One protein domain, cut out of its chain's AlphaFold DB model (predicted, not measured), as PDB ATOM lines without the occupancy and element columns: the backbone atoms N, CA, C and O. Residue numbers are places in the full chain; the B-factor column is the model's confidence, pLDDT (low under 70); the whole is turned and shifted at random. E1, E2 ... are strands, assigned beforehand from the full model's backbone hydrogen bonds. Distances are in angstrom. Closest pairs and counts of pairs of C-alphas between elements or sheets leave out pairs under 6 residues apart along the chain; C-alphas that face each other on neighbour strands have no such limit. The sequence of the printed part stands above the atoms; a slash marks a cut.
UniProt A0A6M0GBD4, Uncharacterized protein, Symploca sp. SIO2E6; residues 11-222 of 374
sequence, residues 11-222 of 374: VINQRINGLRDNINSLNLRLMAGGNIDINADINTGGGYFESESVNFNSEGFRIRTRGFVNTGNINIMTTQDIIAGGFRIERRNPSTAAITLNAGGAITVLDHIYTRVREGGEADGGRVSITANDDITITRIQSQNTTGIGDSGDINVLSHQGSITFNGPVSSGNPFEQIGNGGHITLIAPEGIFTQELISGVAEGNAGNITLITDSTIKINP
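AT A GLANCE: This is residues 11 to 222 of the 374 residues of an uncharacterized protein of Symploca sp. SIO2E6 (UniProt A0A6M0GBD4). The chain is wound in stacked turns, a flattened solenoid whose two broad sides are a nearly flat wall of seven strands, E2 E4 E7 E9 E11 E14 E17, and, face to face with it, a more bent sheet of ten strands, E3 E5 E6 E8 E10 E12 E13 E15 E16 E18. Residues 11 to 35, with no named element, and the short E1 lie at one end of the stack, E17 and E18 at the other. The printed part has 212 residues with 18 named strands, E1 to E18 in order along the chain, and no named helix; the class is all strand, though only 94 residues are in named elements. The seven-strand sheet has the order E2 E4 E7 E9 E11 E14 E17, all parallel, and the neighbour pairs of the branched sheet are parallel too. The whole is compact, with a radius of gyration of the C-alphas of 16.9 A, and flat, with spans of 41 by 41 by 21 A.

IN THESE COORDINATES: Start at C-alpha 11, (-23.361, -4.870, 3.084), and pass residues 11 to 35 to reach E1, residues 36 to 38. Find C-alpha 50 at (-2.280, -12.121, -7.629), where E2 begins; it covers residues 50 to 58 over 23.8 A. Next come E3, residues 67 to 69, E4, residues 71 to 78 and 22.7 A long, E5, residues 82 to 84, E6, residues 87 to 91, and E7, residues 98 to 103 and 16.3 A long. At C-alpha 107, (-10.637, 11.135, 1.926), begins E8, residues 107 to 117, the longest strand by residues; it spans 25.3 A and bends by 84 degrees at residue 110. E9, residues 127 to 132, is 16.9 A long, and E10, residues 136 to 145, is 24.8 A long and bends by 71 degrees at residue 139. Then follow E11, residues 155 to 159, E12, 163 to 166, E13, 169 to 171, E14, 185 to 188, E15, 192 to 195, E16, 197 to 199, and E17, 210 to 213. The last, E18, residues 218 to 220, ends at C-alpha 220, (4.838, 19.622, 11.452).

HOW THE PARTS SIT: The two sheets form a sandwich, two sheets face to face, with facing parts 10.2 A centre to centre and best planes 5 degrees apart. Across it, the closest C-alphas of E8 and E9 are those of Ile 107 and Ala 132, 6.2 A apart. In the seven-strand sheet, look for N 54 and O 73 of E2 and E4, 3.0 A apart and within hydrogen-bond range, and for N 129 and O 99 of E9 and E7, at 2.8 A. In the branched, twisted sheet, E5 and E6 lie on one side of E8, and E10 on the other side; N 84 and O 108, N 87 and O 112, and N 109 and O 137 are each 2.8 A apart. E12 and E13 lie on one side of E10, with N 165 and O 136 at 2.8 A and N 143 and O 171 at 2.8 A. E12 runs on into E13 across a break of 2 residues, at 89 degrees. E3 is the neighbour of E6, with N 69 and O 88 at 3.2 A; E15 of E12, E16 of E13, and E18 of E15. E1 pairs with no named strand, but its residues 37 to 38 pair with residues 11 to 12, parallel.

THE WHOLE: The two C-alphas farthest apart, those of Arg 20 and Ser 216, are 51.5 A apart. The printed part has no cut. The long links are E1 to E2, 11 residues, and E13 to E14, 13 residues. The mean pLDDT of the printed part is 72.9, and 72 residues are under 70: residues 11 to 72, 91 to 95, 119 to 121, and 221 to 222.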
ATOM      1  N   VAL A  11     -24.564  -4.335   2.442       42.38
ATOM      2  CA  VAL A  11     -23.361  -4.870   3.084       42.38
ATOM      3  C   VAL A  11     -22.931  -6.113   2.317       42.38
ATOM      4  O   VAL A  11     -23.570  -7.163   2.410       42.38
ATOM      5  N   ILE A  12     -21.836  -6.012   1.567       48.34
ATOM      6  CA  ILE A  12     -21.223  -7.175   0.920       48.34
ATOM      7  C   ILE A  12     -20.148  -7.712   1.862       48.34
ATOM      8  O   ILE A  12     -19.002  -7.267   1.852       48.34
ATOM      9  N   ASN A  13     -20.524  -8.692   2.681       39.78
ATOM     10  CA  ASN A  13     -19.575  -9.487   3.458       39.78
ATOM     11  C   ASN A  13     -19.127 -10.684   2.614       39.78
ATOM     12  O   ASN A  13     -19.634 -11.794   2.780       39.78
ATOM     13  N   GLN A  14     -18.198 -10.469   1.683       47.06
ATOM     14  CA  GLN A  14     -17.538 -11.582   1.007       47.06
ATOM     15  C   GLN A  14     -16.242 -11.926   1.730       47.06
ATOM     16  O   GLN A  14     -15.246 -11.212   1.650       47.06
ATOM     17  N   ARG A  15     -16.257 -13.066   2.423       40.12
ATOM     18  CA  ARG A  15     -15.039 -13.734   2.870       40.12
ATOM     19  C   ARG A  15     -14.660 -14.764   1.815       40.12
ATOM     20  O   ARG A  15     -15.238 -15.849   1.771       40.12
ATOM     21  N   ILE A  16     -13.711 -14.414   0.959       52.28
ATOM     22  CA  ILE A  16     -13.225 -15.321  -0.078       52.28
ATOM     23  C   ILE A  16     -12.097 -16.165   0.527       52.28
ATOM     24  O   ILE A  16     -10.943 -15.751   0.563       52.28
ATOM     25  N   ASN A  17     -12.440 -17.340   1.059       41.12
ATOM     26  CA  ASN A  17     -11.460 -18.302   1.569       41.12
ATOM     27  C   ASN A  17     -11.155 -19.362   0.502       41.12
ATOM     28  O   ASN A  17     -12.073 -19.887  -0.123       41.12
ATOM     29  N   GLY A  18      -9.889 -19.766   0.378       41.09
ATOM     30  CA  GLY A  18      -9.530 -21.009  -0.315       41.09
ATOM     31  C   GLY A  18      -9.424 -20.937  -1.841       41.09
ATOM     32  O   GLY A  18      -9.462 -21.985  -2.481       41.09
ATOM     33  N   LEU A  19      -9.245 -19.749  -2.424       47.81
ATOM     34  CA  LEU A  19      -8.815 -19.640  -3.818       47.81
ATOM     35  C   LEU A  19      -7.403 -20.221  -3.955       47.81
ATOM     36  O   LEU A  19      -6.456 -19.701  -3.367       47.81
ATOM     37  N   ARG A  20      -7.287 -21.339  -4.675       42.88
ATOM     38  CA  ARG A  20      -6.002 -21.965  -5.030       42.88
ATOM     39  C   ARG A  20      -5.505 -21.565  -6.420       42.88
ATOM     40  O   ARG A  20      -4.352 -21.845  -6.718       42.88
ATOM     41  N   ASP A  21      -6.343 -20.898  -7.208       42.41
ATOM     42  CA  ASP A  21      -6.037 -20.494  -8.578       42.41
ATOM     43  C   ASP A  21      -5.877 -18.970  -8.677       42.41
ATOM     44  O   ASP A  21      -6.544 -18.213  -7.964       42.41
ATOM     45  N   ASN A  22      -4.982 -18.530  -9.568       45.66
ATOM     46  CA  ASN A  22      -4.662 -17.123  -9.813       45.66
ATOM     47  C   ASN A  22      -5.897 -16.368 -10.334       45.66
ATOM     48  O   ASN A  22      -6.351 -16.601 -11.455       45.66
ATOM     49  N   ILE A  23      -6.438 -15.437  -9.542       46.78
ATOM     50  CA  ILE A  23      -7.444 -14.480 -10.021       46.78
ATOM     51  C   ILE A  23      -6.721 -13.247 -10.550       46.78
ATOM     52  O   ILE A  23      -6.519 -12.299  -9.804       46.78
ATOM     53  N   ASN A  24      -6.412 -13.232 -11.847       37.25
ATOM     54  CA  ASN A  24      -5.662 -12.136 -12.478       37.25
ATOM     55  C   ASN A  24      -6.330 -10.753 -12.317       37.25
ATOM     56  O   ASN A  24      -5.651  -9.730 -12.322       37.25
ATOM     57  N   SER A  25      -7.656 -10.693 -12.140       42.78
ATOM     58  CA  SER A  25      -8.362  -9.447 -11.819       42.78
ATOM     59  C   SER A  25      -9.665  -9.707 -11.067       42.78
ATOM     60  O   SER A  25     -10.473 -10.528 -11.510       42.78
ATOM     61  N   LEU A  26      -9.919  -8.962  -9.989       50.16
ATOM     62  CA  LEU A  26     -11.235  -8.876  -9.352       50.16
ATOM     63  C   LEU A  26     -11.837  -7.495  -9.636       50.16
ATOM     64  O   LEU A  26     -11.571  -6.523  -8.933       50.16
ATOM     65  N   ASN A  27     -12.670  -7.415 -10.672       46.31
ATOM     66  CA  ASN A  27     -13.429  -6.205 -10.984       46.31
ATOM     67  C   ASN A  27     -14.804  -6.274 -10.308       46.31
ATOM     68  O   ASN A  27     -15.723  -6.921 -10.811       46.31
ATOM     69  N   LEU A  28     -14.954  -5.604  -9.167       52.56
ATOM     70  CA  LEU A  28     -16.241  -5.455  -8.486       52.56
ATOM     71  C   LEU A  28     -16.904  -4.154  -8.948       52.56
ATOM     72  O   LEU A  28     -16.723  -3.097  -8.349       52.56
ATOM     73  N   ARG A  29     -17.691  -4.225 -10.026       42.59
ATOM     74  CA  ARG A  29     -18.527  -3.099 -10.464       42.59
ATOM     75  C   ARG A  29     -19.872  -3.160  -9.746       42.59
ATOM     76  O   ARG A  29     -20.686  -4.032 -10.036       42.59
ATOM     77  N   LEU A  30     -20.111  -2.232  -8.826       50.81
ATOM     78  CA  LEU A  30     -21.384  -2.126  -8.116       50.81
ATOM     79  C   LEU A  30     -22.157  -0.922  -8.648       50.81
ATOM     80  O   LEU A  30     -21.785   0.222  -8.424       50.81
ATOM     81  N   MET A  31     -23.236  -1.194  -9.379       40.56
ATOM     82  CA  MET A  31     -24.152  -0.177  -9.893       40.56
ATOM     83  C   MET A  31     -25.322  -0.028  -8.919       40.56
ATOM     84  O   MET A  31     -26.420  -0.512  -9.183       40.56
ATOM     85  N   ALA A  32     -25.079   0.570  -7.757       43.34
ATOM     86  CA  ALA A  32     -26.144   0.921  -6.825       43.34
ATOM     87  C   ALA A  32     -25.958   2.366  -6.357       43.34
ATOM     88  O   ALA A  32     -24.863   2.742  -5.951       43.34
ATOM     89  N   GLY A  33     -27.029   3.162  -6.423       38.03
ATOM     90  CA  GLY A  33     -27.102   4.451  -5.743       38.03
ATOM     91  C   GLY A  33     -27.422   4.209  -4.270       38.03
ATOM     92  O   GLY A  33     -28.530   3.783  -3.944       38.03
ATOM     93  N   GLY A  34     -26.443   4.414  -3.392       42.44
ATOM     94  CA  GLY A  34     -26.570   4.195  -1.951       42.44
ATOM     95  C   GLY A  34     -25.227   3.884  -1.290       42.44
ATOM     96  O   GLY A  34     -24.257   3.567  -1.965       42.44
ATOM     97  N   ASN A  35     -25.176   3.952   0.043       39.06
ATOM     98  CA  ASN A  35     -23.971   3.612   0.799       39.06
ATOM     99  C   ASN A  35     -23.694   2.107   0.699       39.06
ATOM    100  O   ASN A  35     -24.467   1.286   1.202       39.06
ATOM    101  N   ILE A  36     -22.574   1.750   0.082       42.69
ATOM    102  CA  ILE A  36     -22.077   0.377   0.044       42.69
ATOM    103  C   ILE A  36     -20.941   0.256   1.061       42.69
ATOM    104  O   ILE A  36     -19.952   0.983   0.978       42.69
ATOM    105  N   ASP A  37     -21.085  -0.680   2.000       36.59
ATOM    106  CA  ASP A  37     -20.006  -1.121   2.887       36.59
ATOM    107  C   ASP A  37     -19.446  -2.437   2.317       36.59
ATOM    108  O   ASP A  37     -20.070  -3.499   2.434       36.59
ATOM    109  N   ILE A  38     -18.263  -2.387   1.695       44.66
ATOM    110  CA  ILE A  38     -17.500  -3.602   1.366       44.66
ATOM    111  C   ILE A  38     -16.532  -3.879   2.508       44.66
ATOM    112  O   ILE A  38     -15.527  -3.187   2.673       44.66
ATOM    113  N   ASN A  39     -16.820  -4.936   3.262       35.16
ATOM    114  CA  ASN A  39     -15.886  -5.518   4.214       35.16
ATOM    115  C   ASN A  39     -15.279  -6.775   3.582       35.16
ATOM    116  O   ASN A  39     -15.733  -7.897   3.818       35.16
ATOM    117  N   ALA A  40     -14.297  -6.571   2.705       44.66
ATOM    118  CA  ALA A  40     -13.529  -7.658   2.116       44.66
ATOM    119  C   ALA A  40     -12.313  -7.950   3.004       44.66
ATOM    120  O   ALA A  40     -11.390  -7.140   3.090       44.66
ATOM    121  N   ASP A  41     -12.327  -9.112   3.656       35.97
ATOM    122  CA  ASP A  41     -11.143  -9.724   4.261       35.97
ATOM    123  C   ASP A  41     -10.675 -10.830   3.306       35.97
ATOM    124  O   ASP A  41     -11.206 -11.947   3.302       35.97
ATOM    125  N   ILE A  42      -9.749 -10.483   2.409       46.62
ATOM    126  CA  ILE A  42      -9.136 -11.439   1.480       46.62
ATOM    127  C   ILE A  42      -7.962 -12.081   2.219       46.62
ATOM    128  O   ILE A  42      -6.815 -11.660   2.105       46.62
ATOM    129  N   ASN A  43      -8.271 -13.088   3.032       39.34
ATOM    130  CA  ASN A  43      -7.271 -13.868   3.746       39.34
ATOM    131  C   ASN A  43      -6.976 -15.151   2.963       39.34
ATOM    132  O   ASN A  43      -7.642 -16.180   3.120       39.34
ATOM    133  N   THR A  44      -5.975 -15.092   2.094       41.00
ATOM    134  CA  THR A  44      -5.454 -16.277   1.423       41.00
ATOM    135  C   THR A  44      -4.569 -17.043   2.402       41.00
ATOM    136  O   THR A  44      -3.366 -16.823   2.471       41.00
ATOM    137  N   GLY A  45      -5.154 -17.944   3.196       29.19
ATOM    138  CA  GLY A  45      -4.434 -18.766   4.179       29.19
ATOM    139  C   GLY A  45      -3.260 -19.556   3.576       29.19
ATOM    140  O   GLY A  45      -3.424 -20.711   3.189       29.19
ATOM    141  N   GLY A  46      -2.084 -18.926   3.491       31.09
ATOM    142  CA  GLY A  46      -0.893 -19.434   2.800       31.09
ATOM    143  C   GLY A  46      -0.955 -19.409   1.263       31.09
ATOM    144  O   GLY A  46      -0.072 -19.976   0.628       31.09
ATOM    145  N   GLY A  47      -1.978 -18.790   0.663       31.70
ATOM    146  CA  GLY A  47      -2.153 -18.682  -0.791       31.70
ATOM    147  C   GLY A  47      -1.745 -17.306  -1.325       31.70
ATOM    148  O   GLY A  47      -1.786 -16.313  -0.600       31.70
ATOM    149  N   TYR A  48      -1.357 -17.229  -2.592       36.78
ATOM    150  CA  TYR A  48      -1.077 -15.965  -3.274       36.78
ATOM    151  C   TYR A  48      -2.381 -15.404  -3.852       36.78
ATOM    152  O   TYR A  48      -3.103 -16.116  -4.542       36.78
ATOM    153  N   PHE A  49      -2.700 -14.142  -3.559       34.78
ATOM    154  CA  PHE A  49      -3.698 -13.391  -4.322       34.78
ATOM    155  C   PHE A  49      -2.942 -12.488  -5.292       34.78
ATOM    156  O   PHE A  49      -2.416 -11.449  -4.882       34.78
ATOM    157  N   GLU A  50      -2.839 -12.925  -6.547       37.53
ATOM    158  CA  GLU A  50      -2.280 -12.121  -7.629       37.53
ATOM    159  C   GLU A  50      -3.394 -11.411  -8.385       37.53
ATOM    160  O   GLU A  50      -3.903 -11.952  -9.353       37.53
ATOM    161  N   SER A  51      -3.793 -10.216  -7.948       39.38
ATOM    162  CA  SER A  51      -4.745  -9.397  -8.704       39.38
ATOM    163  C   SER A  51      -4.012  -8.216  -9.304       39.38
ATOM    164  O   SER A  51      -3.510  -7.381  -8.564       39.38
ATOM    165  N   GLU A  52      -3.983  -8.093 -10.627       36.66
ATOM    166  CA  GLU A  52      -3.308  -6.978 -11.304       36.66
ATOM    167  C   GLU A  52      -3.929  -5.623 -10.928       36.66
ATOM    168  O   GLU A  52      -3.218  -4.628 -10.769       36.66
ATOM    169  N   SER A  53      -5.251  -5.587 -10.718       40.38
ATOM    170  CA  SER A  53      -5.957  -4.412 -10.202       40.38
ATOM    171  C   SER A  53      -7.256  -4.772  -9.476       40.38
ATOM    172  O   SER A  53      -7.972  -5.685  -9.888       40.38
ATOM    173  N   VAL A  54      -7.571  -4.043  -8.402       49.72
ATOM    174  CA  VAL A  54      -8.917  -4.002  -7.810       49.72
ATOM    175  C   VAL A  54      -9.476  -2.604  -8.050       49.72
ATOM    176  O   VAL A  54      -8.919  -1.635  -7.534       49.72
ATOM    177  N   ASN A  55     -10.545  -2.509  -8.845       45.22
ATOM    178  CA  ASN A  55     -11.183  -1.246  -9.218       45.22
ATOM    179  C   ASN A  55     -12.588  -1.157  -8.608       45.22
ATOM    180  O   ASN A  55     -13.414  -2.042  -8.840       45.22
ATOM    181  N   PHE A  56     -12.874  -0.070  -7.892       56.06
ATOM    182  CA  PHE A  56     -14.219   0.269  -7.414       56.06
ATOM    183  C   PHE A  56     -14.649   1.606  -8.030       56.06
ATOM    184  O   PHE A  56     -13.886   2.568  -7.973       56.06
ATOM    185  N   ASN A  57     -15.848   1.654  -8.622       45.03
ATOM    186  CA  ASN A  57     -16.457   2.861  -9.191       45.03
ATOM    187  C   ASN A  57     -17.944   2.892  -8.805       45.03
ATOM    188  O   ASN A  57     -18.701   2.028  -9.257       45.03
ATOM    189  N   SER A  58     -18.349   3.842  -7.959       47.06
ATOM    190  CA  SER A  58     -19.757   4.073  -7.613       47.06
ATOM    191  C   SER A  58     -20.008   5.491  -7.083       47.06
ATOM    192  O   SER A  58     -19.103   6.162  -6.576       47.06
ATOM    193  N   GLU A  59     -21.269   5.916  -7.162       43.16
ATOM    194  CA  GLU A  59     -21.787   7.147  -6.561       43.16
ATOM    195  C   GLU A  59     -22.159   6.884  -5.090       43.16
ATOM    196  O   GLU A  59     -23.292   6.531  -4.766       43.16
ATOM    197  N   GLY A  60     -21.173   7.037  -4.204       40.91
ATOM    198  CA  GLY A  60     -21.351   7.022  -2.750       40.91
ATOM    199  C   GLY A  60     -20.915   5.742  -2.084       40.91
ATOM    200  O   GLY A  60     -21.452   4.664  -2.331       40.91
ATOM    201  N   PHE A  61     -19.870   5.850  -1.266       47.81
ATOM    202  CA  PHE A  61     -19.200   4.668  -0.760       47.81
ATOM    203  C   PHE A  61     -18.493   4.913   0.579       47.81
ATOM    204  O   PHE A  61     -17.790   5.900   0.767       47.81
ATOM    205  N   ARG A  62     -18.605   3.952   1.504       39.59
ATOM    206  CA  ARG A  62     -17.734   3.843   2.686       39.59
ATOM    207  C   ARG A  62     -16.942   2.533   2.573       39.59
ATOM    208  O   ARG A  62     -17.474   1.448   2.778       39.59
ATOM    209  N   ILE A  63     -15.655   2.612   2.216       45.09
ATOM    210  CA  ILE A  63     -14.788   1.434   2.028       45.09
ATOM    211  C   ILE A  63     -14.140   1.025   3.340       45.09
ATOM    212  O   ILE A  63     -12.958   1.264   3.558       45.09
ATOM    213  N   ARG A  64     -14.834   0.295   4.215       40.94
ATOM    214  CA  ARG A  64     -14.136  -0.358   5.336       40.94
ATOM    215  C   ARG A  64     -13.422  -1.640   4.881       40.94
ATOM    216  O   ARG A  64     -13.808  -2.740   5.254       40.94
ATOM    217  N   THR A  65     -12.335  -1.499   4.127       43.00
ATOM    218  CA  THR A  65     -11.431  -2.614   3.813       43.00
ATOM    219  C   THR A  65     -10.319  -2.735   4.849       43.00
ATOM    220  O   THR A  65      -9.747  -1.739   5.284       43.00
ATOM    221  N   ARG A  66      -9.971  -3.976   5.196       44.44
ATOM    222  CA  ARG A  66      -8.612  -4.362   5.597       44.44
ATOM    223  C   ARG A  66      -8.111  -5.325   4.528       44.44
ATOM    224  O   ARG A  66      -8.212  -6.535   4.676       44.44
ATOM    225  N   GLY A  67      -7.676  -4.771   3.403       44.47
ATOM    226  CA  GLY A  67      -7.165  -5.569   2.296       44.47
ATOM    227  C   GLY A  67      -5.694  -5.899   2.511       44.47
ATOM    228  O   GLY A  67      -4.897  -4.990   2.737       44.47
ATOM    229  N   PHE A  68      -5.345  -7.180   2.416       49.25
ATOM    230  CA  PHE A  68      -3.984  -7.624   2.138       49.25
ATOM    231  C   PHE A  68      -3.940  -8.006   0.666       49.25
ATOM    232  O   PHE A  68      -4.575  -8.976   0.256       49.25
ATOM    233  N   VAL A  69      -3.229  -7.226  -0.139       54.03
ATOM    234  CA  VAL A  69      -2.998  -7.573  -1.541       54.03
ATOM    235  C   VAL A  69      -1.534  -7.964  -1.678       54.03
ATOM    236  O   VAL A  69      -0.643  -7.159  -1.412       54.03
ATOM    237  N   ASN A  70      -1.291  -9.223  -2.051       54.34
ATOM    238  CA  ASN A  70       0.060  -9.765  -2.181       54.34
ATOM    239  C   ASN A  70       0.725  -9.378  -3.506       54.34
ATOM    240  O   ASN A  70       1.937  -9.521  -3.591       54.34
ATOM    241  N   THR A  71      -0.007  -8.897  -4.523       59.06
ATOM    242  CA  THR A  71       0.548  -8.244  -5.727       59.06
ATOM    243  C   THR A  71      -0.482  -7.320  -6.391       59.06
ATOM    244  O   THR A  71      -1.661  -7.654  -6.378       59.06
ATOM    245  N   GLY A  72      -0.031  -6.259  -7.069       69.81
ATOM    246  CA  GLY A  72      -0.839  -5.456  -8.001       69.81
ATOM    247  C   GLY A  72      -1.330  -4.121  -7.450       69.81
ATOM    248  O   GLY A  72      -0.838  -3.656  -6.424       69.81
ATOM    249  N   ASN A  73      -2.250  -3.479  -8.172       79.44
ATOM    250  CA  ASN A  73      -2.694  -2.117  -7.883       79.44
ATOM    251  C   ASN A  73      -4.025  -2.091  -7.123       79.44
ATOM    252  O   ASN A  73      -4.964  -2.818  -7.454       79.44
ATOM    253  N   ILE A  74      -4.141  -1.205  -6.137       81.31
ATOM    254  CA  ILE A  74      -5.420  -0.859  -5.510       81.31
ATOM    255  C   ILE A  74      -5.841   0.486  -6.088       81.31
ATOM    256  O   ILE A  74      -5.204   1.490  -5.786       81.31
ATOM    257  N   ASN A  75      -6.902   0.516  -6.895       82.69
ATOM    258  CA  ASN A  75      -7.419   1.751  -7.479       82.69
ATOM    259  C   ASN A  75      -8.863   1.973  -7.011       82.69
ATOM    260  O   ASN A  75      -9.781   1.240  -7.387       82.69
ATOM    261  N   ILE A  76      -9.087   3.000  -6.198       83.62
ATOM    262  CA  ILE A  76     -10.426   3.404  -5.759       83.62
ATOM    263  C   ILE A  76     -10.712   4.769  -6.365       83.62
ATOM    264  O   ILE A  76      -9.982   5.718  -6.101       83.62
ATOM    265  N   MET A  77     -11.766   4.858  -7.176       84.81
ATOM    266  CA  MET A  77     -12.180   6.097  -7.833       84.81
ATOM    267  C   MET A  77     -13.668   6.331  -7.577       84.81
ATOM    268  O   MET A  77     -14.501   5.498  -7.929       84.81
ATOM    269  N   THR A  78     -14.022   7.456  -6.969       82.00
ATOM    270  CA  THR A  78     -15.418   7.821  -6.695       82.00
ATOM    271  C   THR A  78     -15.607   9.332  -6.785       82.00
ATOM    272  O   THR A  78     -14.667  10.097  -6.613       82.00
ATOM    273  N   THR A  79     -16.829   9.779  -7.061       84.06
ATOM    274  CA  THR A  79     -17.210  11.200  -7.052       84.06
ATOM    275  C   THR A  79     -17.586  11.711  -5.662       84.06
ATOM    276  O   THR A  79     -17.879  12.892  -5.514       84.06
ATOM    277  N   GLN A  80     -17.599  10.839  -4.653       87.62
ATOM    278  CA  GLN A  80     -17.966  11.171  -3.276       87.62
ATOM    279  C   GLN A  80     -16.773  10.988  -2.333       87.62
ATOM    280  O   GLN A  80     -15.636  10.852  -2.786       87.62
ATOM    281  N   ASP A  81     -17.039  10.987  -1.029       85.81
ATOM    282  CA  ASP A  81     -16.036  10.736  -0.002       85.81
ATOM    283  C   ASP A  81     -15.520   9.288  -0.044       85.81
ATOM    284  O   ASP A  81     -16.253   8.349  -0.361       85.81
ATOM    285  N   ILE A  82     -14.272   9.088   0.381       83.38
ATOM    286  CA  ILE A  82     -13.725   7.771   0.724       83.38
ATOM    287  C   ILE A  82     -13.482   7.738   2.229       83.38
ATOM    288  O   ILE A  82     -12.635   8.461   2.741       83.38
ATOM    289  N   ILE A  83     -14.147   6.831   2.944       82.56
ATOM    290  CA  ILE A  83     -13.818   6.529   4.344       82.56
ATOM    291  C   ILE A  83     -13.308   5.098   4.424       82.56
ATOM    292  O   ILE A  83     -14.084   4.164   4.207       82.56
ATOM    293  N   ALA A  84     -12.028   4.932   4.765       78.19
ATOM    294  CA  ALA A  84     -11.363   3.642   4.777       78.19
ATOM    295  C   ALA A  84     -10.691   3.255   6.088       78.19
ATOM    296  O   ALA A  84     -10.225   4.080   6.867       78.19
ATOM    297  N   GLY A  85     -10.658   1.943   6.326       75.19
ATOM    298  CA  GLY A  85     -10.048   1.339   7.506       75.19
ATOM    299  C   GLY A  85      -8.543   1.107   7.394       75.19
ATOM    300  O   GLY A  85      -7.975   0.685   8.388       75.19
ATOM    301  N   GLY A  86      -7.935   1.333   6.224       80.06
ATOM    302  CA  GLY A  86      -6.521   1.082   5.927       80.06
ATOM    303  C   GLY A  86      -6.323   0.323   4.608       80.06
ATOM    304  O   GLY A  86      -7.209  -0.402   4.149       80.06
ATOM    305  N   PHE A  87      -5.144   0.473   4.007       80.12
ATOM    306  CA  PHE A  87      -4.732  -0.222   2.786       80.12
ATOM    307  C   PHE A  87      -3.318  -0.772   2.958       80.12
ATOM    308  O   PHE A  87      -2.419  -0.059   3.396       80.12
ATOM    309  N   ARG A  88      -3.092  -2.043   2.615       80.81
ATOM    310  CA  ARG A  88      -1.776  -2.669   2.765       80.81
ATOM    311  C   ARG A  88      -1.458  -3.577   1.583       80.81
ATOM    312  O   ARG A  88      -2.128  -4.581   1.353       80.81
ATOM    313  N   ILE A  89      -0.386  -3.232   0.882       72.88
ATOM    314  CA  ILE A  89       0.296  -4.071  -0.094       72.88
ATOM    315  C   ILE A  89       1.637  -4.483   0.521       72.88
ATOM    316  O   ILE A  89       2.482  -3.633   0.815       72.88
ATOM    317  N   GLU A  90       1.833  -5.785   0.724       73.88
ATOM    318  CA  GLU A  90       3.125  -6.355   1.123       73.88
ATOM    319  C   GLU A  90       3.589  -7.344   0.063       73.88
ATOM    320  O   GLU A  90       2.882  -8.304  -0.241       73.88
ATOM    321  N   ARG A  91       4.782  -7.126  -0.496       68.31
ATOM    322  CA  ARG A  91       5.341  -7.981  -1.551       68.31
ATOM    323  C   ARG A  91       6.758  -8.438  -1.242       68.31
ATOM    324  O   ARG A  91       7.476  -7.821  -0.461       68.31
ATOM    325  N   ARG A  92       7.182  -9.491  -1.949       59.59
ATOM    326  CA  ARG A  92       8.607  -9.788  -2.176       59.59
ATOM    327  C   ARG A  92       9.209  -8.972  -3.327       59.59
ATOM    328  O   ARG A  92      10.413  -8.777  -3.337       59.59
ATOM    329  N   ASN A  93       8.392  -8.493  -4.278       61.06
ATOM    330  CA  ASN A  93       8.867  -7.671  -5.401       61.06
ATOM    331  C   ASN A  93       7.845  -6.602  -5.885       61.06
ATOM    332  O   ASN A  93       7.128  -6.848  -6.853       61.06
ATOM    333  N   PRO A  94       7.665  -5.460  -5.191       57.00
ATOM    334  CA  PRO A  94       6.627  -4.452  -5.439       57.00
ATOM    335  C   PRO A  94       6.953  -3.383  -6.478       57.00
ATOM    336  O   PRO A  94       6.194  -2.422  -6.537       57.00
ATOM    337  N   SER A  95       7.952  -3.564  -7.345       63.66
ATOM    338  CA  SER A  95       8.388  -2.537  -8.312       63.66
ATOM    339  C   SER A  95       7.284  -1.954  -9.217       63.66
ATOM    340  O   SER A  95       7.479  -0.918  -9.840       63.66
ATOM    341  N   THR A  96       6.095  -2.570  -9.274       70.06
ATOM    342  CA  THR A  96       4.923  -2.065 -10.010       70.06
ATOM    343  C   THR A  96       3.669  -1.837  -9.163       70.06
ATOM    344  O   THR A  96       2.620  -1.536  -9.725       70.06
ATOM    345  N   ALA A  97       3.713  -2.050  -7.847       79.75
ATOM    346  CA  ALA A  97       2.527  -1.934  -7.006       79.75
ATOM    347  C   ALA A  97       2.192  -0.465  -6.736       79.75
ATOM    348  O   ALA A  97       3.065   0.314  -6.357       79.75
ATOM    349  N   ALA A  98       0.923  -0.104  -6.877       87.56
ATOM    350  CA  ALA A  98       0.440   1.233  -6.585       87.56
ATOM    351  C   ALA A  98      -0.862   1.207  -5.780       87.56
ATOM    352  O   ALA A  98      -1.736   0.367  -5.999       87.56
ATOM    353  N   ILE A  99      -1.003   2.161  -4.864       89.69
ATOM    354  CA  ILE A  99      -2.283   2.496  -4.241       89.69
ATOM    355  C   ILE A  99      -2.706   3.854  -4.789       89.69
ATOM    356  O   ILE A  99      -2.047   4.857  -4.520       89.69
ATOM    357  N   THR A 100      -3.806   3.875  -5.535       91.56
ATOM    358  CA  THR A 100      -4.420   5.081  -6.088       91.56
ATOM    359  C   THR A 100      -5.789   5.293  -5.456       91.56
ATOM    360  O   THR A 100      -6.683   4.461  -5.615       91.56
ATOM    361  N   LEU A 101      -5.974   6.414  -4.763       92.19
ATOM    362  CA  LEU A 101      -7.262   6.842  -4.218       92.19
ATOM    363  C   LEU A 101      -7.660   8.161  -4.884       92.19
ATOM    364  O   LEU A 101      -6.898   9.122  -4.826       92.19
ATOM    365  N   ASN A 102      -8.831   8.216  -5.510       92.25
ATOM    366  CA  ASN A 102      -9.367   9.421  -6.137       92.25
ATOM    367  C   ASN A 102     -10.822   9.628  -5.697       92.25
ATOM    368  O   ASN A 102     -11.676   8.779  -5.969       92.25
ATOM    369  N   ALA A 103     -11.085  10.727  -4.999       90.50
ATOM    370  CA  ALA A 103     -12.388  11.081  -4.451       90.50
ATOM    371  C   ALA A 103     -12.838  12.455  -4.955       90.50
ATOM    372  O   ALA A 103     -12.076  13.419  -4.933       90.50
ATOM    373  N   GLY A 104     -14.106  12.566  -5.345       90.38
ATOM    374  CA  GLY A 104     -14.738  13.852  -5.633       90.38
ATOM    375  C   GLY A 104     -15.144  14.639  -4.383       90.38
ATOM    376  O   GLY A 104     -15.505  15.802  -4.530       90.38
ATOM    377  N   GLY A 105     -15.078  14.024  -3.196       92.19
ATOM    378  CA  GLY A 105     -15.232  14.671  -1.888       92.19
ATOM    379  C   GLY A 105     -13.968  14.534  -1.033       92.19
ATOM    380  O   GLY A 105     -12.854  14.647  -1.553       92.19
ATOM    381  N   ALA A 106     -14.129  14.252   0.261       94.31
ATOM    382  CA  ALA A 106     -13.039  14.077   1.225       94.31
ATOM    383  C   ALA A 106     -12.489  12.638   1.260       94.31
ATOM    384  O   ALA A 106     -13.199  11.663   1.001       94.31
ATOM    385  N   ILE A 107     -11.228  12.460   1.666       93.94
ATOM    386  CA  ILE A 107     -10.637  11.135   1.926       93.94
ATOM    387  C   ILE A 107     -10.254  11.024   3.397       93.94
ATOM    388  O   ILE A 107      -9.421  11.769   3.892       93.94
ATOM    389  N   THR A 108     -10.800  10.032   4.096       92.38
ATOM    390  CA  THR A 108     -10.408   9.673   5.462       92.38
ATOM    391  C   THR A 108      -9.920   8.230   5.518       92.38
ATOM    392  O   THR A 108     -10.709   7.301   5.361       92.38
ATOM    393  N   VAL A 109      -8.639   8.012   5.817       90.31
ATOM    394  CA  VAL A 109      -8.071   6.683   6.092       90.31
ATOM    395  C   VAL A 109      -7.707   6.585   7.570       90.31
ATOM    396  O   VAL A 109      -6.755   7.201   8.040       90.31
ATOM    397  N   LEU A 110      -8.484   5.790   8.303       87.06
ATOM    398  CA  LEU A 110      -8.436   5.695   9.766       87.06
ATOM    399  C   LEU A 110      -7.187   4.977  10.300       87.06
ATOM    400  O   LEU A 110      -6.853   5.118  11.473       87.06
ATOM    401  N   ASP A 111      -6.508   4.211   9.454       87.81
ATOM    402  CA  ASP A 111      -5.330   3.419   9.803       87.81
ATOM    403  C   ASP A 111      -4.199   3.722   8.806       87.81
ATOM    404  O   ASP A 111      -3.946   4.878   8.468       87.81
ATOM    405  N   HIS A 112      -3.505   2.707   8.306       86.81
ATOM    406  CA  HIS A 112      -2.284   2.907   7.541       86.81
ATOM    407  C   HIS A 112      -2.491   2.657   6.046       86.81
ATOM    408  O   HIS A 112      -3.286   1.800   5.659       86.81
ATOM    409  N   ILE A 113      -1.730   3.370   5.216       90.50
ATOM    410  CA  ILE A 113      -1.504   3.049   3.804       90.50
ATOM    411  C   ILE A 113      -0.076   2.538   3.669       90.50
ATOM    412  O   ILE A 113       0.872   3.288   3.903       90.50
ATOM    413  N   TYR A 114       0.089   1.271   3.303       89.50
ATOM    414  CA  TYR A 114       1.397   0.635   3.190       89.50
ATOM    415  C   TYR A 114       1.622   0.017   1.820       89.50
ATOM    416  O   TYR A 114       0.812  -0.781   1.359       89.50
ATOM    417  N   THR A 115       2.778   0.312   1.237       87.44
ATOM    418  CA  THR A 115       3.345  -0.379   0.078       87.44
ATOM    419  C   THR A 115       4.768  -0.800   0.439       87.44
ATOM    420  O   THR A 115       5.723  -0.036   0.312       87.44
ATOM    421  N   ARG A 116       4.921  -2.012   0.984       81.31
ATOM    422  CA  ARG A 116       6.201  -2.467   1.554       81.31
ATOM    423  C   ARG A 116       6.759  -3.717   0.883       81.31
ATOM    424  O   ARG A 116       6.018  -4.650   0.567       81.31
ATOM    425  N   VAL A 117       8.085  -3.760   0.761       79.44
ATOM    426  CA  VAL A 117       8.850  -4.974   0.427       79.44
ATOM    427  C   VAL A 117       9.207  -5.678   1.733       79.44
ATOM    428  O   VAL A 117       9.889  -5.068   2.553       79.44
ATOM    429  N   ARG A 118       8.761  -6.921   1.961       71.00
ATOM    430  CA  ARG A 118       8.982  -7.625   3.244       71.00
ATOM    431  C   ARG A 118      10.075  -8.697   3.214       71.00
ATOM    432  O   ARG A 118      10.691  -8.910   4.250       71.00
ATOM    433  N   GLU A 119      10.344  -9.367   2.086       68.31
ATOM    434  CA  GLU A 119      11.375 -10.427   2.049       68.31
ATOM    435  C   GLU A 119      12.140 -10.570   0.718       68.31
ATOM    436  O   GLU A 119      11.535 -10.783  -0.332       68.31
ATOM    437  N   GLY A 120      13.477 -10.600   0.820       60.19
ATOM    438  CA  GLY A 120      14.372 -11.435   0.003       60.19
ATOM    439  C   GLY A 120      14.619 -11.051  -1.458       60.19
ATOM    440  O   GLY A 120      15.118 -11.897  -2.198       60.19
ATOM    441  N   GLY A 121      14.286  -9.832  -1.882       62.66
ATOM    442  CA  GLY A 121      14.524  -9.368  -3.250       62.66
ATOM    443  C   GLY A 121      15.000  -7.919  -3.314       62.66
ATOM    444  O   GLY A 121      14.627  -7.107  -2.468       62.66
ATOM    445  N   GLU A 122      15.812  -7.629  -4.333       76.12
ATOM    446  CA  GLU A 122      16.061  -6.278  -4.841       76.12
ATOM    447  C   GLU A 122      14.759  -5.796  -5.482       76.12
ATOM    448  O   GLU A 122      14.394  -6.241  -6.574       76.12
ATOM    449  N   ALA A 123      13.984  -4.996  -4.762       80.88
ATOM    450  CA  ALA A 123      12.698  -4.556  -5.270       80.88
ATOM    451  C   ALA A 123      12.280  -3.214  -4.708       80.88
ATOM    452  O   ALA A 123      12.543  -2.915  -3.551       80.88
ATOM    453  N   ASP A 124      11.547  -2.449  -5.500       86.06
ATOM    454  CA  ASP A 124      11.213  -1.091  -5.100       86.06
ATOM    455  C   ASP A 124       9.919  -1.035  -4.279       86.06
ATOM    456  O   ASP A 124       9.019  -1.875  -4.419       86.06
ATOM    457  N   GLY A 125       9.820  -0.042  -3.398       84.94
ATOM    458  CA  GLY A 125       8.578   0.329  -2.727       84.94
ATOM    459  C   GLY A 125       7.502   0.727  -3.741       84.94
ATOM    460  O   GLY A 125       7.787   1.267  -4.806       84.94
ATOM    461  N   GLY A 126       6.236   0.454  -3.422       89.69
ATOM    462  CA  GLY A 126       5.130   0.746  -4.341       89.69
ATOM    463  C   GLY A 126       4.662   2.202  -4.272       89.69
ATOM    464  O   GLY A 126       4.664   2.800  -3.202       89.69
ATOM    465  N   ARG A 127       4.188   2.795  -5.365       92.56
ATOM    466  CA  ARG A 127       3.735   4.198  -5.362       92.56
ATOM    467  C   ARG A 127       2.424   4.385  -4.586       92.56
ATOM    468  O   ARG A 127       1.525   3.549  -4.648       92.56
ATOM    469  N   VAL A 128       2.273   5.520  -3.912       95.12
ATOM    470  CA  VAL A 128       0.999   5.960  -3.330       95.12
ATOM    471  C   VAL A 128       0.581   7.269  -3.995       95.12
ATOM    472  O   VAL A 128       1.353   8.223  -4.031       95.12
ATOM    473  N   SER A 129      -0.634   7.314  -4.540       96.75
ATOM    474  CA  SER A 129      -1.218   8.501  -5.167       96.75
ATOM    475  C   SER A 129      -2.616   8.739  -4.613       96.75
ATOM    476  O   SER A 129      -3.484   7.874  -4.716       96.75
ATOM    477  N   ILE A 130      -2.849   9.900  -4.013       97.06
ATOM    478  CA  ILE A 130      -4.108  10.230  -3.343       97.06
ATOM    479  C   ILE A 130      -4.565  11.598  -3.827       97.06
ATOM    480  O   ILE A 130      -3.816  12.570  -3.745       97.06
ATOM    481  N   THR A 131      -5.790  11.673  -4.326       97.38
ATOM    482  CA  THR A 131      -6.394  12.911  -4.813       97.38
ATOM    483  C   THR A 131      -7.805  13.043  -4.265       97.38
ATOM    484  O   THR A 131      -8.594  12.105  -4.361       97.38
ATOM    485  N   ALA A 132      -8.112  14.199  -3.691       96.56
ATOM    486  CA  ALA A 132      -9.431  14.538  -3.175       96.56
ATOM    487  C   ALA A 132      -9.788  15.971  -3.581       96.56
ATOM    488  O   ALA A 132      -8.898  16.817  -3.711       96.56
ATOM    489  N   ASN A 133     -11.077  16.265  -3.755       96.81
ATOM    490  CA  ASN A 133     -11.496  17.659  -3.897       96.81
ATOM    491  C   ASN A 133     -11.429  18.395  -2.558       96.81
ATOM    492  O   ASN A 133     -10.944  19.522  -2.525       96.81
ATOM    493  N   ASP A 134     -11.843  17.726  -1.482       97.50
ATOM    494  CA  ASP A 134     -11.911  18.298  -0.138       97.50
ATOM    495  C   ASP A 134     -10.744  17.789   0.730       97.50
ATOM    496  O   ASP A 134      -9.689  17.386   0.223       97.50
ATOM    497  N   ASP A 135     -10.915  17.806   2.052       97.81
ATOM    498  CA  ASP A 135      -9.905  17.387   3.021       97.81
ATOM    499  C   ASP A 135      -9.419  15.942   2.827       97.81
ATOM    500  O   ASP A 135     -10.181  15.009   2.547       97.81
ATOM    501  N   ILE A 136      -8.130  15.736   3.097       97.75
ATOM    502  CA  ILE A 136      -7.505  14.418   3.189       97.75
ATOM    503  C   ILE A 136      -7.001  14.218   4.615       97.75
ATOM    504  O   ILE A 136      -6.096  14.912   5.061       97.75
ATOM    505  N   THR A 137      -7.534  13.227   5.325       96.69
ATOM    506  CA  THR A 137      -7.066  12.820   6.657       96.69
ATOM    507  C   THR A 137      -6.603  11.371   6.637       96.69
ATOM    508  O   THR A 137      -7.387  10.461   6.375       96.69
ATOM    509  N   ILE A 138      -5.332  11.122   6.937       94.94
ATOM    510  CA  ILE A 138      -4.739   9.781   6.896       94.94
ATOM    511  C   ILE A 138      -3.941   9.549   8.174       94.94
ATOM    512  O   ILE A 138      -3.183  10.411   8.602       94.94
ATOM    513  N   THR A 139      -4.057   8.382   8.807       93.00
ATOM    514  CA  THR A 139      -3.253   8.143  10.017       93.00
ATOM    515  C   THR A 139      -1.772   7.971   9.694       93.00
ATOM    516  O   THR A 139      -0.937   8.546  10.382       93.00
ATOM    517  N   ARG A 140      -1.410   7.214   8.652       92.31
ATOM    518  CA  ARG A 140      -0.005   7.028   8.245       92.31
ATOM    519  C   ARG A 140       0.111   6.609   6.783       92.31
ATOM    520  O   ARG A 140      -0.710   5.814   6.325       92.31
ATOM    521  N   ILE A 141       1.186   7.013   6.106       93.88
ATOM    522  CA  ILE A 141       1.582   6.442   4.809       93.88
ATOM    523  C   ILE A 141       3.021   5.947   4.890       93.88
ATOM    524  O   ILE A 141       3.898   6.679   5.340       93.88
ATOM    525  N   GLN A 142       3.284   4.718   4.442       92.62
ATOM    526  CA  GLN A 142       4.652   4.235   4.248       92.62
ATOM    527  C   GLN A 142       4.781   3.484   2.926       92.62
ATOM    528  O   GLN A 142       4.220   2.397   2.771       92.62
ATOM    529  N   SER A 143       5.565   4.051   2.019       92.38
ATOM    530  CA  SER A 143       6.055   3.406   0.815       92.38
ATOM    531  C   SER A 143       7.553   3.187   0.945       92.38
ATOM    532  O   SER A 143       8.351   4.077   0.681       92.38
ATOM    533  N   GLN A 144       7.942   2.017   1.436       87.50
ATOM    534  CA  GLN A 144       9.335   1.779   1.797       87.50
ATOM    535  C   GLN A 144       9.785   0.364   1.468       87.50
ATOM    536  O   GLN A 144       9.040  -0.609   1.643       87.50
ATOM    537  N   ASN A 145      11.047   0.245   1.069       85.62
ATOM    538  CA  ASN A 145      11.748  -1.026   1.062       85.62
ATOM    539  C   ASN A 145      12.233  -1.352   2.490       85.62
ATOM    540  O   ASN A 145      12.886  -0.540   3.145       85.62
ATOM    541  N   THR A 146      11.885  -2.540   3.003       81.81
ATOM    542  CA  THR A 146      12.352  -3.017   4.324       81.81
ATOM    543  C   THR A 146      13.271  -4.234   4.247       81.81
ATOM    544  O   THR A 146      13.631  -4.791   5.274       81.81
ATOM    545  N   THR A 147      13.646  -4.672   3.044       74.25
ATOM    546  CA  THR A 147      14.495  -5.855   2.816       74.25
ATOM    547  C   THR A 147      15.963  -5.527   2.631       74.25
ATOM    548  O   THR A 147      16.786  -6.438   2.590       74.25
ATOM    549  N   GLY A 148      16.282  -4.242   2.528       73.69
ATOM    550  CA  GLY A 148      17.634  -3.730   2.619       73.69
ATOM    551  C   GLY A 148      18.304  -3.423   1.291       73.69
ATOM    552  O   GLY A 148      19.311  -2.743   1.326       73.69
ATOM    553  N   ILE A 149      17.768  -3.837   0.136       85.69
ATOM    554  CA  ILE A 149      18.249  -3.392  -1.186       85.69
ATOM    555  C   ILE A 149      17.053  -3.080  -2.094       85.69
ATOM    556  O   ILE A 149      16.183  -3.938  -2.268       85.69
ATOM    557  N   GLY A 150      17.019  -1.876  -2.667       87.94
ATOM    558  CA  GLY A 150      16.001  -1.386  -3.605       87.94
ATOM    559  C   GLY A 150      15.528   0.027  -3.262       87.94
ATOM    560  O   GLY A 150      15.773   0.523  -2.156       87.94
ATOM    561  N   ASP A 151      14.842   0.672  -4.199       90.56
ATOM    562  CA  ASP A 151      14.366   2.042  -4.020       90.56
ATOM    563  C   ASP A 151      13.044   2.067  -3.230       90.56
ATOM    564  O   ASP A 151      12.334   1.070  -3.106       90.56
ATOM    565  N   SER A 152      12.700   3.201  -2.633       90.56
ATOM    566  CA  SER A 152      11.384   3.425  -2.031       90.56
ATOM    567  C   SER A 152      10.437   4.059  -3.052       90.56
ATOM    568  O   SER A 152      10.873   4.639  -4.041       90.56
ATOM    569  N   GLY A 153       9.127   3.917  -2.849       92.94
ATOM    570  CA  GLY A 153       8.138   4.391  -3.817       92.94
ATOM    571  C   GLY A 153       7.625   5.789  -3.486       92.94
ATOM    572  O   GLY A 153       7.439   6.134  -2.320       92.94
ATOM    573  N   ASP A 154       7.330   6.579  -4.515       94.12
ATOM    574  CA  ASP A 154       6.839   7.948  -4.328       94.12
ATOM    575  C   ASP A 154       5.490   8.000  -3.599       94.12
ATOM    576  O   ASP A 154       4.619   7.137  -3.779       94.12
ATOM    577  N   ILE A 155       5.287   9.072  -2.841       96.00
ATOM    578  CA  ILE A 155       4.028   9.425  -2.193       96.00
ATOM    579  C   ILE A 155       3.573  10.773  -2.746       96.00
ATOM    580  O   ILE A 155       4.214  11.791  -2.514       96.00
ATOM    581  N   ASN A 156       2.440  10.787  -3.444       97.56
ATOM    582  CA  ASN A 156       1.821  11.998  -3.978       97.56
ATOM    583  C   ASN A 156       0.428  12.162  -3.367       97.56
ATOM    584  O   ASN A 156      -0.420  11.281  -3.523       97.56
ATOM    585  N   VAL A 157       0.185  13.271  -2.671       97.69
ATOM    586  CA  VAL A 157      -1.104  13.570  -2.035       97.69
ATOM    587  C   VAL A 157      -1.536  14.983  -2.411       97.69
ATOM    588  O   VAL A 157      -0.811  15.944  -2.167       97.69
ATOM    589  N   LEU A 158      -2.720  15.096  -3.008       97.81
ATOM    590  CA  LEU A 158      -3.280  16.340  -3.524       97.81
ATOM    591  C   LEU A 158      -4.705  16.530  -3.000       97.81
ATOM    592  O   LEU A 158      -5.593  15.750  -3.339       97.81
ATOM    593  N   SER A 159      -4.923  17.586  -2.221       97.38
ATOM    594  CA  SER A 159      -6.256  18.126  -1.945       97.38
ATOM    595  C   SER A 159      -6.455  19.377  -2.800       97.38
ATOM    596  O   SER A 159      -5.596  20.258  -2.806       97.38
ATOM    597  N   HIS A 160      -7.550  19.458  -3.557       97.00
ATOM    598  CA  HIS A 160      -7.788  20.603  -4.445       97.00
ATOM    599  C   HIS A 160      -8.312  21.845  -3.731       97.00
ATOM    600  O   HIS A 160      -8.074  22.946  -4.219       97.00
ATOM    601  N   GLN A 161      -9.064  21.679  -2.645       96.25
ATOM    602  CA  GLN A 161      -9.734  22.781  -1.950       96.25
ATOM    603  C   GLN A 161      -9.566  22.720  -0.437       96.25
ATOM    604  O   GLN A 161      -9.818  23.722   0.214       96.25
ATOM    605  N   GLY A 162      -9.160  21.579   0.116       95.31
ATOM    606  CA  GLY A 162      -9.052  21.383   1.554       95.31
ATOM    607  C   GLY A 162      -7.614  21.350   2.056       95.31
ATOM    608  O   GLY A 162      -6.660  21.841   1.438       95.31
ATOM    609  N   SER A 163      -7.486  20.747   3.226       95.94
ATOM    610  CA  SER A 163      -6.242  20.492   3.931       95.94
ATOM    611  C   SER A 163      -5.790  19.037   3.775       95.94
ATOM    612  O   SER A 163      -6.579  18.127   3.507       95.94
ATOM    613  N   ILE A 164      -4.497  18.791   3.982       97.00
ATOM    614  CA  ILE A 164      -3.951  17.443   4.163       97.00
ATOM    615  C   ILE A 164      -3.522  17.290   5.618       97.00
ATOM    616  O   ILE A 164      -2.687  18.049   6.100       97.00
ATOM    617  N   THR A 165      -4.040  16.274   6.301       95.88
ATOM    618  CA  THR A 165      -3.692  15.938   7.681       95.88
ATOM    619  C   THR A 165      -3.187  14.503   7.793       95.88
ATOM    620  O   THR A 165      -3.888  13.549   7.456       95.88
ATOM    621  N   PHE A 166      -1.989  14.346   8.356       94.50
ATOM    622  CA  PHE A 166      -1.410  13.075   8.759       94.50
ATOM    623  C   PHE A 166      -1.323  12.960  10.280       94.50
ATOM    624  O   PHE A 166      -0.613  13.724  10.937       94.50
ATOM    625  N   ASN A 167      -1.988  11.951  10.848       90.50
ATOM    626  CA  ASN A 167      -1.925  11.657  12.290       90.50
ATOM    627  C   ASN A 167      -0.728  10.763  12.668       90.50
ATOM    628  O   ASN A 167      -0.730  10.122  13.720       90.50
ATOM    629  N   GLY A 168       0.292  10.703  11.817       88.38
ATOM    630  CA  GLY A 168       1.448   9.827  11.936       88.38
ATOM    631  C   GLY A 168       2.457  10.106  10.819       88.38
ATOM    632  O   GLY A 168       2.254  11.036  10.038       88.38
ATOM    633  N   PRO A 169       3.554   9.334  10.744       87.31
ATOM    634  CA  PRO A 169       4.623   9.586   9.784       87.31
ATOM    635  C   PRO A 169       4.198   9.335   8.330       87.31
ATOM    636  O   PRO A 169       3.422   8.423   8.030       87.31
ATOM    637  N   VAL A 170       4.773  10.108   7.416       91.50
ATOM    638  CA  VAL A 170       4.761   9.851   5.973       91.50
ATOM    639  C   VAL A 170       6.172   9.435   5.576       91.50
ATOM    640  O   VAL A 170       7.100  10.232   5.672       91.50
ATOM    641  N   SER A 171       6.346   8.179   5.168       91.38
ATOM    642  CA  SER A 171       7.667   7.598   4.898       91.38
ATOM    643  C   SER A 171       7.755   7.086   3.469       91.38
ATOM    644  O   SER A 171       7.068   6.130   3.121       91.38
ATOM    645  N   SER A 172       8.622   7.683   2.663       91.69
ATOM    646  CA  SER A 172       9.064   7.196   1.355       91.69
ATOM    647  C   SER A 172      10.532   6.734   1.426       91.69
ATOM    648  O   SER A 172      11.335   6.945   0.527       91.69
ATOM    649  N   GLY A 173      10.928   6.159   2.559       86.69
ATOM    650  CA  GLY A 173      12.295   5.734   2.841       86.69
ATOM    651  C   GLY A 173      12.367   4.917   4.127       86.69
ATOM    652  O   GLY A 173      11.400   4.869   4.898       86.69
ATOM    653  N   ASN A 174      13.502   4.260   4.353       85.25
ATOM    654  CA  ASN A 174      13.812   3.569   5.600       85.25
ATOM    655  C   ASN A 174      15.274   3.838   6.018       85.25
ATOM    656  O   ASN A 174      16.186   3.172   5.517       85.25
ATOM    657  N   PRO A 175      15.512   4.761   6.969       76.19
ATOM    658  CA  PRO A 175      16.857   5.224   7.317       76.19
ATOM    659  C   PRO A 175      17.688   4.199   8.100       76.19
ATOM    660  O   PRO A 175      18.860   4.444   8.365       76.19
ATOM    661  N   PHE A 176      17.101   3.072   8.509       80.69
ATOM    662  CA  PHE A 176      17.776   2.108   9.380       80.69
ATOM    663  C   PHE A 176      18.405   0.942   8.626       80.69
ATOM    664  O   PHE A 176      19.410   0.399   9.073       80.69
ATOM    665  N   GLU A 177      17.792   0.524   7.519       81.88
ATOM    666  CA  GLU A 177      18.118  -0.765   6.899       81.88
ATOM    667  C   GLU A 177      18.202  -0.713   5.369       81.88
ATOM    668  O   GLU A 177      18.751  -1.636   4.782       81.88
ATOM    669  N   GLN A 178      17.666   0.320   4.704       81.06
ATOM    670  CA  GLN A 178      17.562   0.347   3.240       81.06
ATOM    671  C   GLN A 178      18.849   0.827   2.555       81.06
ATOM    672  O   GLN A 178      19.306   1.939   2.812       81.06
ATOM    673  N   ILE A 179      19.341   0.029   1.609       86.62
ATOM    674  CA  ILE A 179      20.328   0.390   0.586       86.62
ATOM    675  C   ILE A 179      19.574   0.658  -0.726       86.62
ATOM    676  O   ILE A 179      18.823  -0.197  -1.196       86.62
ATOM    677  N   GLY A 180      19.751   1.829  -1.329       87.25
ATOM    678  CA  GLY A 180      19.026   2.263  -2.527       87.25
ATOM    679  C   GLY A 180      18.691   3.745  -2.445       87.25
ATOM    680  O   GLY A 180      19.386   4.500  -1.776       87.25
ATOM    681  N   ASN A 181      17.625   4.179  -3.105       84.88
ATOM    682  CA  ASN A 181      17.158   5.558  -3.034       84.88
ATOM    683  C   ASN A 181      15.820   5.663  -2.292       84.88
ATOM    684  O   ASN A 181      14.964   4.779  -2.345       84.88
ATOM    685  N   GLY A 182      15.629   6.761  -1.575       84.88
ATOM    686  CA  GLY A 182      14.336   7.196  -1.085       84.88
ATOM    687  C   GLY A 182      13.456   7.669  -2.230       84.88
ATOM    688  O   GLY A 182      13.951   8.242  -3.199       84.88
ATOM    689  N   GLY A 183      12.151   7.461  -2.110       87.31
ATOM    690  CA  GLY A 183      11.189   8.030  -3.038       87.31
ATOM    691  C   GLY A 183      10.833   9.469  -2.667       87.31
ATOM    692  O   GLY A 183      11.177   9.988  -1.595       87.31
ATOM    693  N   HIS A 184      10.136  10.129  -3.583       86.12
ATOM    694  CA  HIS A 184       9.715  11.511  -3.407       86.12
ATOM    695  C   HIS A 184       8.421  11.608  -2.601       86.12
ATOM    696  O   HIS A 184       7.516  10.786  -2.747       86.12
ATOM    697  N   ILE A 185       8.297  12.653  -1.783       88.50
ATOM    698  CA  ILE A 185       7.055  12.987  -1.081       88.50
ATOM    699  C   ILE A 185       6.556  14.325  -1.613       88.50
ATOM    700  O   ILE A 185       7.192  15.346  -1.382       88.50
ATOM    701  N   THR A 186       5.404  14.337  -2.275       90.62
ATOM    702  CA  THR A 186       4.753  15.560  -2.761       90.62
ATOM    703  C   THR A 186       3.396  15.719  -2.093       90.62
ATOM    704  O   THR A 186       2.515  14.876  -2.275       90.62
ATOM    705  N   LEU A 187       3.216  16.797  -1.331       92.12
ATOM    706  CA  LEU A 187       1.966  17.150  -0.661       92.12
ATOM    707  C   LEU A 187       1.498  18.523  -1.155       92.12
ATOM    708  O   LEU A 187       2.239  19.499  -1.057       92.12
ATOM    709  N   ILE A 188       0.276  18.600  -1.676       90.31
ATOM    710  CA  ILE A 188      -0.297  19.835  -2.224       90.31
ATOM    711  C   ILE A 188      -1.689  20.038  -1.628       90.31
ATOM    712  O   ILE A 188      -2.567  19.198  -1.829       90.31
ATOM    713  N   ALA A 189      -1.891  21.132  -0.895       91.31
ATOM    714  CA  ALA A 189      -3.176  21.467  -0.283       91.31
ATOM    715  C   ALA A 189      -3.312  22.978  -0.047       91.31
ATOM    716  O   ALA A 189      -2.513  23.530   0.713       91.31
ATOM    717  N   PRO A 190      -4.319  23.660  -0.616       84.06
ATOM    718  CA  PRO A 190      -4.486  25.099  -0.428       84.06
ATOM    719  C   PRO A 190      -4.691  25.512   1.033       84.06
ATOM    720  O   PRO A 190      -4.072  26.475   1.479       84.06
ATOM    721  N   GLU A 191      -5.503  24.780   1.806       88.94
ATOM    722  CA  GLU A 191      -5.889  25.215   3.161       88.94
ATOM    723  C   GLU A 191      -4.885  24.836   4.257       88.94
ATOM    724  O   GLU A 191      -4.913  25.409   5.351       88.94
ATOM    725  N   GLY A 192      -3.949  23.934   3.964       82.00
ATOM    726  CA  GLY A 192      -2.824  23.632   4.844       82.00
ATOM    727  C   GLY A 192      -2.361  22.183   4.794       82.00
ATOM    728  O   GLY A 192      -3.076  21.286   4.343       82.00
ATOM    729  N   ILE A 193      -1.151  21.950   5.299       86.75
ATOM    730  CA  ILE A 193      -0.541  20.625   5.421       86.75
ATOM    731  C   ILE A 193      -0.138  20.406   6.879       86.75
ATOM    732  O   ILE A 193       0.730  21.095   7.413       86.75
ATOM    733  N   PHE A 194      -0.744  19.414   7.519       88.50
ATOM    734  CA  PHE A 194      -0.517  19.040   8.908       88.50
ATOM    735  C   PHE A 194       0.067  17.630   8.935       88.50
ATOM    736  O   PHE A 194      -0.581  16.684   8.509       88.50
ATOM    737  N   THR A 195       1.289  17.449   9.418       86.00
ATOM    738  CA  THR A 195       1.923  16.123   9.492       86.00
ATOM    739  C   THR A 195       2.688  15.961  10.792       86.00
ATOM    740  O   THR A 195       2.985  16.948  11.462       86.00
ATOM    741  N   GLN A 196       2.990  14.724  11.184       84.00
ATOM    742  CA  GLN A 196       3.869  14.491  12.328       84.00
ATOM    743  C   GLN A 196       5.343  14.415  11.941       84.00
ATOM    744  O   GLN A 196       6.222  14.861  12.678       84.00
ATOM    745  N   GLU A 197       5.613  13.803  10.793       82.12
ATOM    746  CA  GLU A 197       6.958  13.463  10.354       82.12
ATOM    747  C   GLU A 197       6.939  13.148   8.856       82.12
ATOM    748  O   GLU A 197       5.994  12.524   8.367       82.12
ATOM    749  N   LEU A 198       7.986  13.563   8.143       84.38
ATOM    750  CA  LEU A 198       8.219  13.242   6.739       84.38
ATOM    751  C   LEU A 198       9.604  12.602   6.625       84.38
ATOM    752  O   LEU A 198      10.581  13.176   7.101       84.38
ATOM    753  N   ILE A 199       9.686  11.421   6.015       85.25
ATOM    754  CA  ILE A 199      10.926  10.651   5.896       85.25
ATOM    755  C   ILE A 199      11.084  10.210   4.448       85.25
ATOM    756  O   ILE A 199      10.342   9.352   3.982       85.25
ATOM    757  N   SER A 200      12.070  10.741   3.738       85.06
ATOM    758  CA  SER A 200      12.520  10.195   2.448       85.06
ATOM    759  C   SER A 200      13.915   9.568   2.544       85.06
ATOM    760  O   SER A 200      14.415   9.032   1.565       85.06
ATOM    761  N   GLY A 201      14.564   9.636   3.713       74.88
ATOM    762  CA  GLY A 201      15.920   9.136   3.939       74.88
ATOM    763  C   GLY A 201      16.039   7.612   3.934       74.88
ATOM    764  O   GLY A 201      15.102   6.891   4.280       74.88
ATOM    765  N   VAL A 202      17.233   7.136   3.585       78.19
ATOM    766  CA  VAL A 202      17.621   5.717   3.526       78.19
ATOM    767  C   VAL A 202      18.946   5.503   4.259       78.19
ATOM    768  O   VAL A 202      19.647   6.474   4.543       78.19
ATOM    769  N   ALA A 203      19.267   4.258   4.613       81.06
ATOM    770  CA  ALA A 203      20.497   3.949   5.346       81.06
ATOM    771  C   ALA A 203      21.745   4.126   4.465       81.06
ATOM    772  O   ALA A 203      22.737   4.700   4.910       81.06
ATOM    773  N   GLU A 204      21.686   3.674   3.210       78.75
ATOM    774  CA  GLU A 204      22.750   3.846   2.220       78.75
ATOM    775  C   GLU A 204      22.161   4.246   0.863       78.75
ATOM    776  O   GLU A 204      21.335   3.529   0.304       78.75
ATOM    777  N   GLY A 205      22.617   5.375   0.320       81.19
ATOM    778  CA  GLY A 205      22.174   5.933  -0.960       81.19
ATOM    779  C   GLY A 205      21.481   7.284  -0.795       81.19
ATOM    780  O   GLY A 205      21.772   8.012   0.154       81.19
ATOM    781  N   ASN A 206      20.624   7.661  -1.747       79.69
ATOM    782  CA  ASN A 206      20.100   9.024  -1.830       79.69
ATOM    783  C   ASN A 206      18.671   9.119  -1.294       79.69
ATOM    784  O   ASN A 206      17.823   8.353  -1.719       79.69
ATOM    785  N   ALA A 207      18.358  10.073  -0.419       78.50
ATOM    786  CA  ALA A 207      16.966  10.395  -0.086       78.50
ATOM    787  C   ALA A 207      16.262  11.061  -1.274       78.50
ATOM    788  O   ALA A 207      16.891  11.746  -2.082       78.50
ATOM    789  N   GLY A 208      14.944  10.896  -1.344       77.00
ATOM    790  CA  GLY A 208      14.116  11.620  -2.302       77.00
ATOM    791  C   GLY A 208      13.751  13.027  -1.821       77.00
ATOM    792  O   GLY A 208      13.766  13.333  -0.628       77.00
ATOM    793  N   ASN A 209      13.377  13.891  -2.762       80.06
ATOM    794  CA  ASN A 209      12.844  15.226  -2.476       80.06
ATOM    795  C   ASN A 209      11.528  15.182  -1.684       80.06
ATOM    796  O   ASN A 209      10.692  14.296  -1.887       80.06
ATOM    797  N   ILE A 210      11.328  16.199  -0.847       80.81
ATOM    798  CA  ILE A 210      10.071  16.467  -0.146       80.81
ATOM    799  C   ILE A 210       9.551  17.828  -0.623       80.81
ATOM    800  O   ILE A 210      10.176  18.857  -0.384       80.81
ATOM    801  N   THR A 211       8.397  17.836  -1.286       81.00
ATOM    802  CA  THR A 211       7.753  19.026  -1.851       81.00
ATOM    803  C   THR A 211       6.426  19.281  -1.146       81.00
ATOM    804  O   THR A 211       5.548  18.417  -1.136       81.00
ATOM    805  N   LEU A 212       6.273  20.472  -0.565       81.06
ATOM    806  CA  LEU A 212       5.079  20.897   0.166       81.06
ATOM    807  C   LEU A 212       4.557  22.197  -0.450       81.06
ATOM    808  O   LEU A 212       5.241  23.215  -0.397       81.06
ATOM    809  N   ILE A 213       3.354  22.170  -1.021       81.06
ATOM    810  CA  ILE A 213       2.742  23.337  -1.672       81.06
ATOM    811  C   ILE A 213       1.422  23.652  -0.972       81.06
ATOM    812  O   ILE A 213       0.518  22.814  -0.919       81.06
ATOM    813  N   THR A 214       1.309  24.856  -0.421       80.69
ATOM    814  CA  THR A 214       0.096  25.327   0.253       80.69
ATOM    815  C   THR A 214      -0.005  26.843   0.188       80.69
ATOM    816  O   THR A 214       1.009  27.532   0.255       80.69
ATOM    817  N   ASP A 215      -1.230  27.363   0.117       76.38
ATOM    818  CA  ASP A 215      -1.500  28.804   0.189       76.38
ATOM    819  C   ASP A 215      -1.672  29.295   1.640       76.38
ATOM    820  O   ASP A 215      -1.846  30.491   1.887       76.38
ATOM    821  N   SER A 216      -1.642  28.371   2.605       82.12
ATOM    822  CA  SER A 216      -1.983  28.609   4.004       82.12
ATOM    823  C   SER A 216      -0.835  28.195   4.933       82.12
ATOM    824  O   SER A 216       0.205  28.848   4.974       82.12
ATOM    825  N   THR A 217      -1.020  27.148   5.741       79.38
ATOM    826  CA  THR A 217      -0.134  26.805   6.857       79.38
ATOM    827  C   THR A 217       0.450  25.411   6.685       79.38
ATOM    828  O   THR A 217      -0.276  24.456   6.421       79.38
ATOM    829  N   ILE A 218       1.751  25.275   6.939       78.62
ATOM    830  CA  ILE A 218       2.402  23.980   7.156       78.62
ATOM    831  C   ILE A 218       2.627  23.813   8.658       78.62
ATOM    832  O   ILE A 218       3.296  24.632   9.288       78.62
ATOM    833  N   LYS A 219       2.088  22.743   9.242       76.62
ATOM    834  CA  LYS A 219       2.336  22.369  10.635       76.62
ATOM    835  C   LYS A 219       2.939  20.975  10.700       76.62
ATOM    836  O   LYS A 219       2.268  19.985  10.421       76.62
ATOM    837  N   ILE A 220       4.186  20.895  11.147       73.94
ATOM    838  CA  ILE A 220       4.838  19.622  11.452       73.94
ATOM    839  C   ILE A 220       4.832  19.471  12.973       73.94
ATOM    840  O   ILE A 220       5.627  20.100  13.667       73.94
ATOM    841  N   ASN A 221       3.878  18.703  13.506       69.88
ATOM    842  CA  ASN A 221       3.830  18.381  14.932       69.88
ATOM    843  C   ASN A 221       4.873  17.304  15.191       69.88
ATOM    844  O   ASN A 221       4.633  16.158  14.828       69.88
ATOM    845  N   PRO A 222       6.011  17.611  15.804       56.56
ATOM    846  CA  PRO A 222       7.069  16.637  15.847       56.56
ATOM    847  C   PRO A 222       6.608  15.425  16.671       56.56
ATOM    848  O   PRO A 222       6.182  15.552  17.820       56.56
TER     849      PRO A 222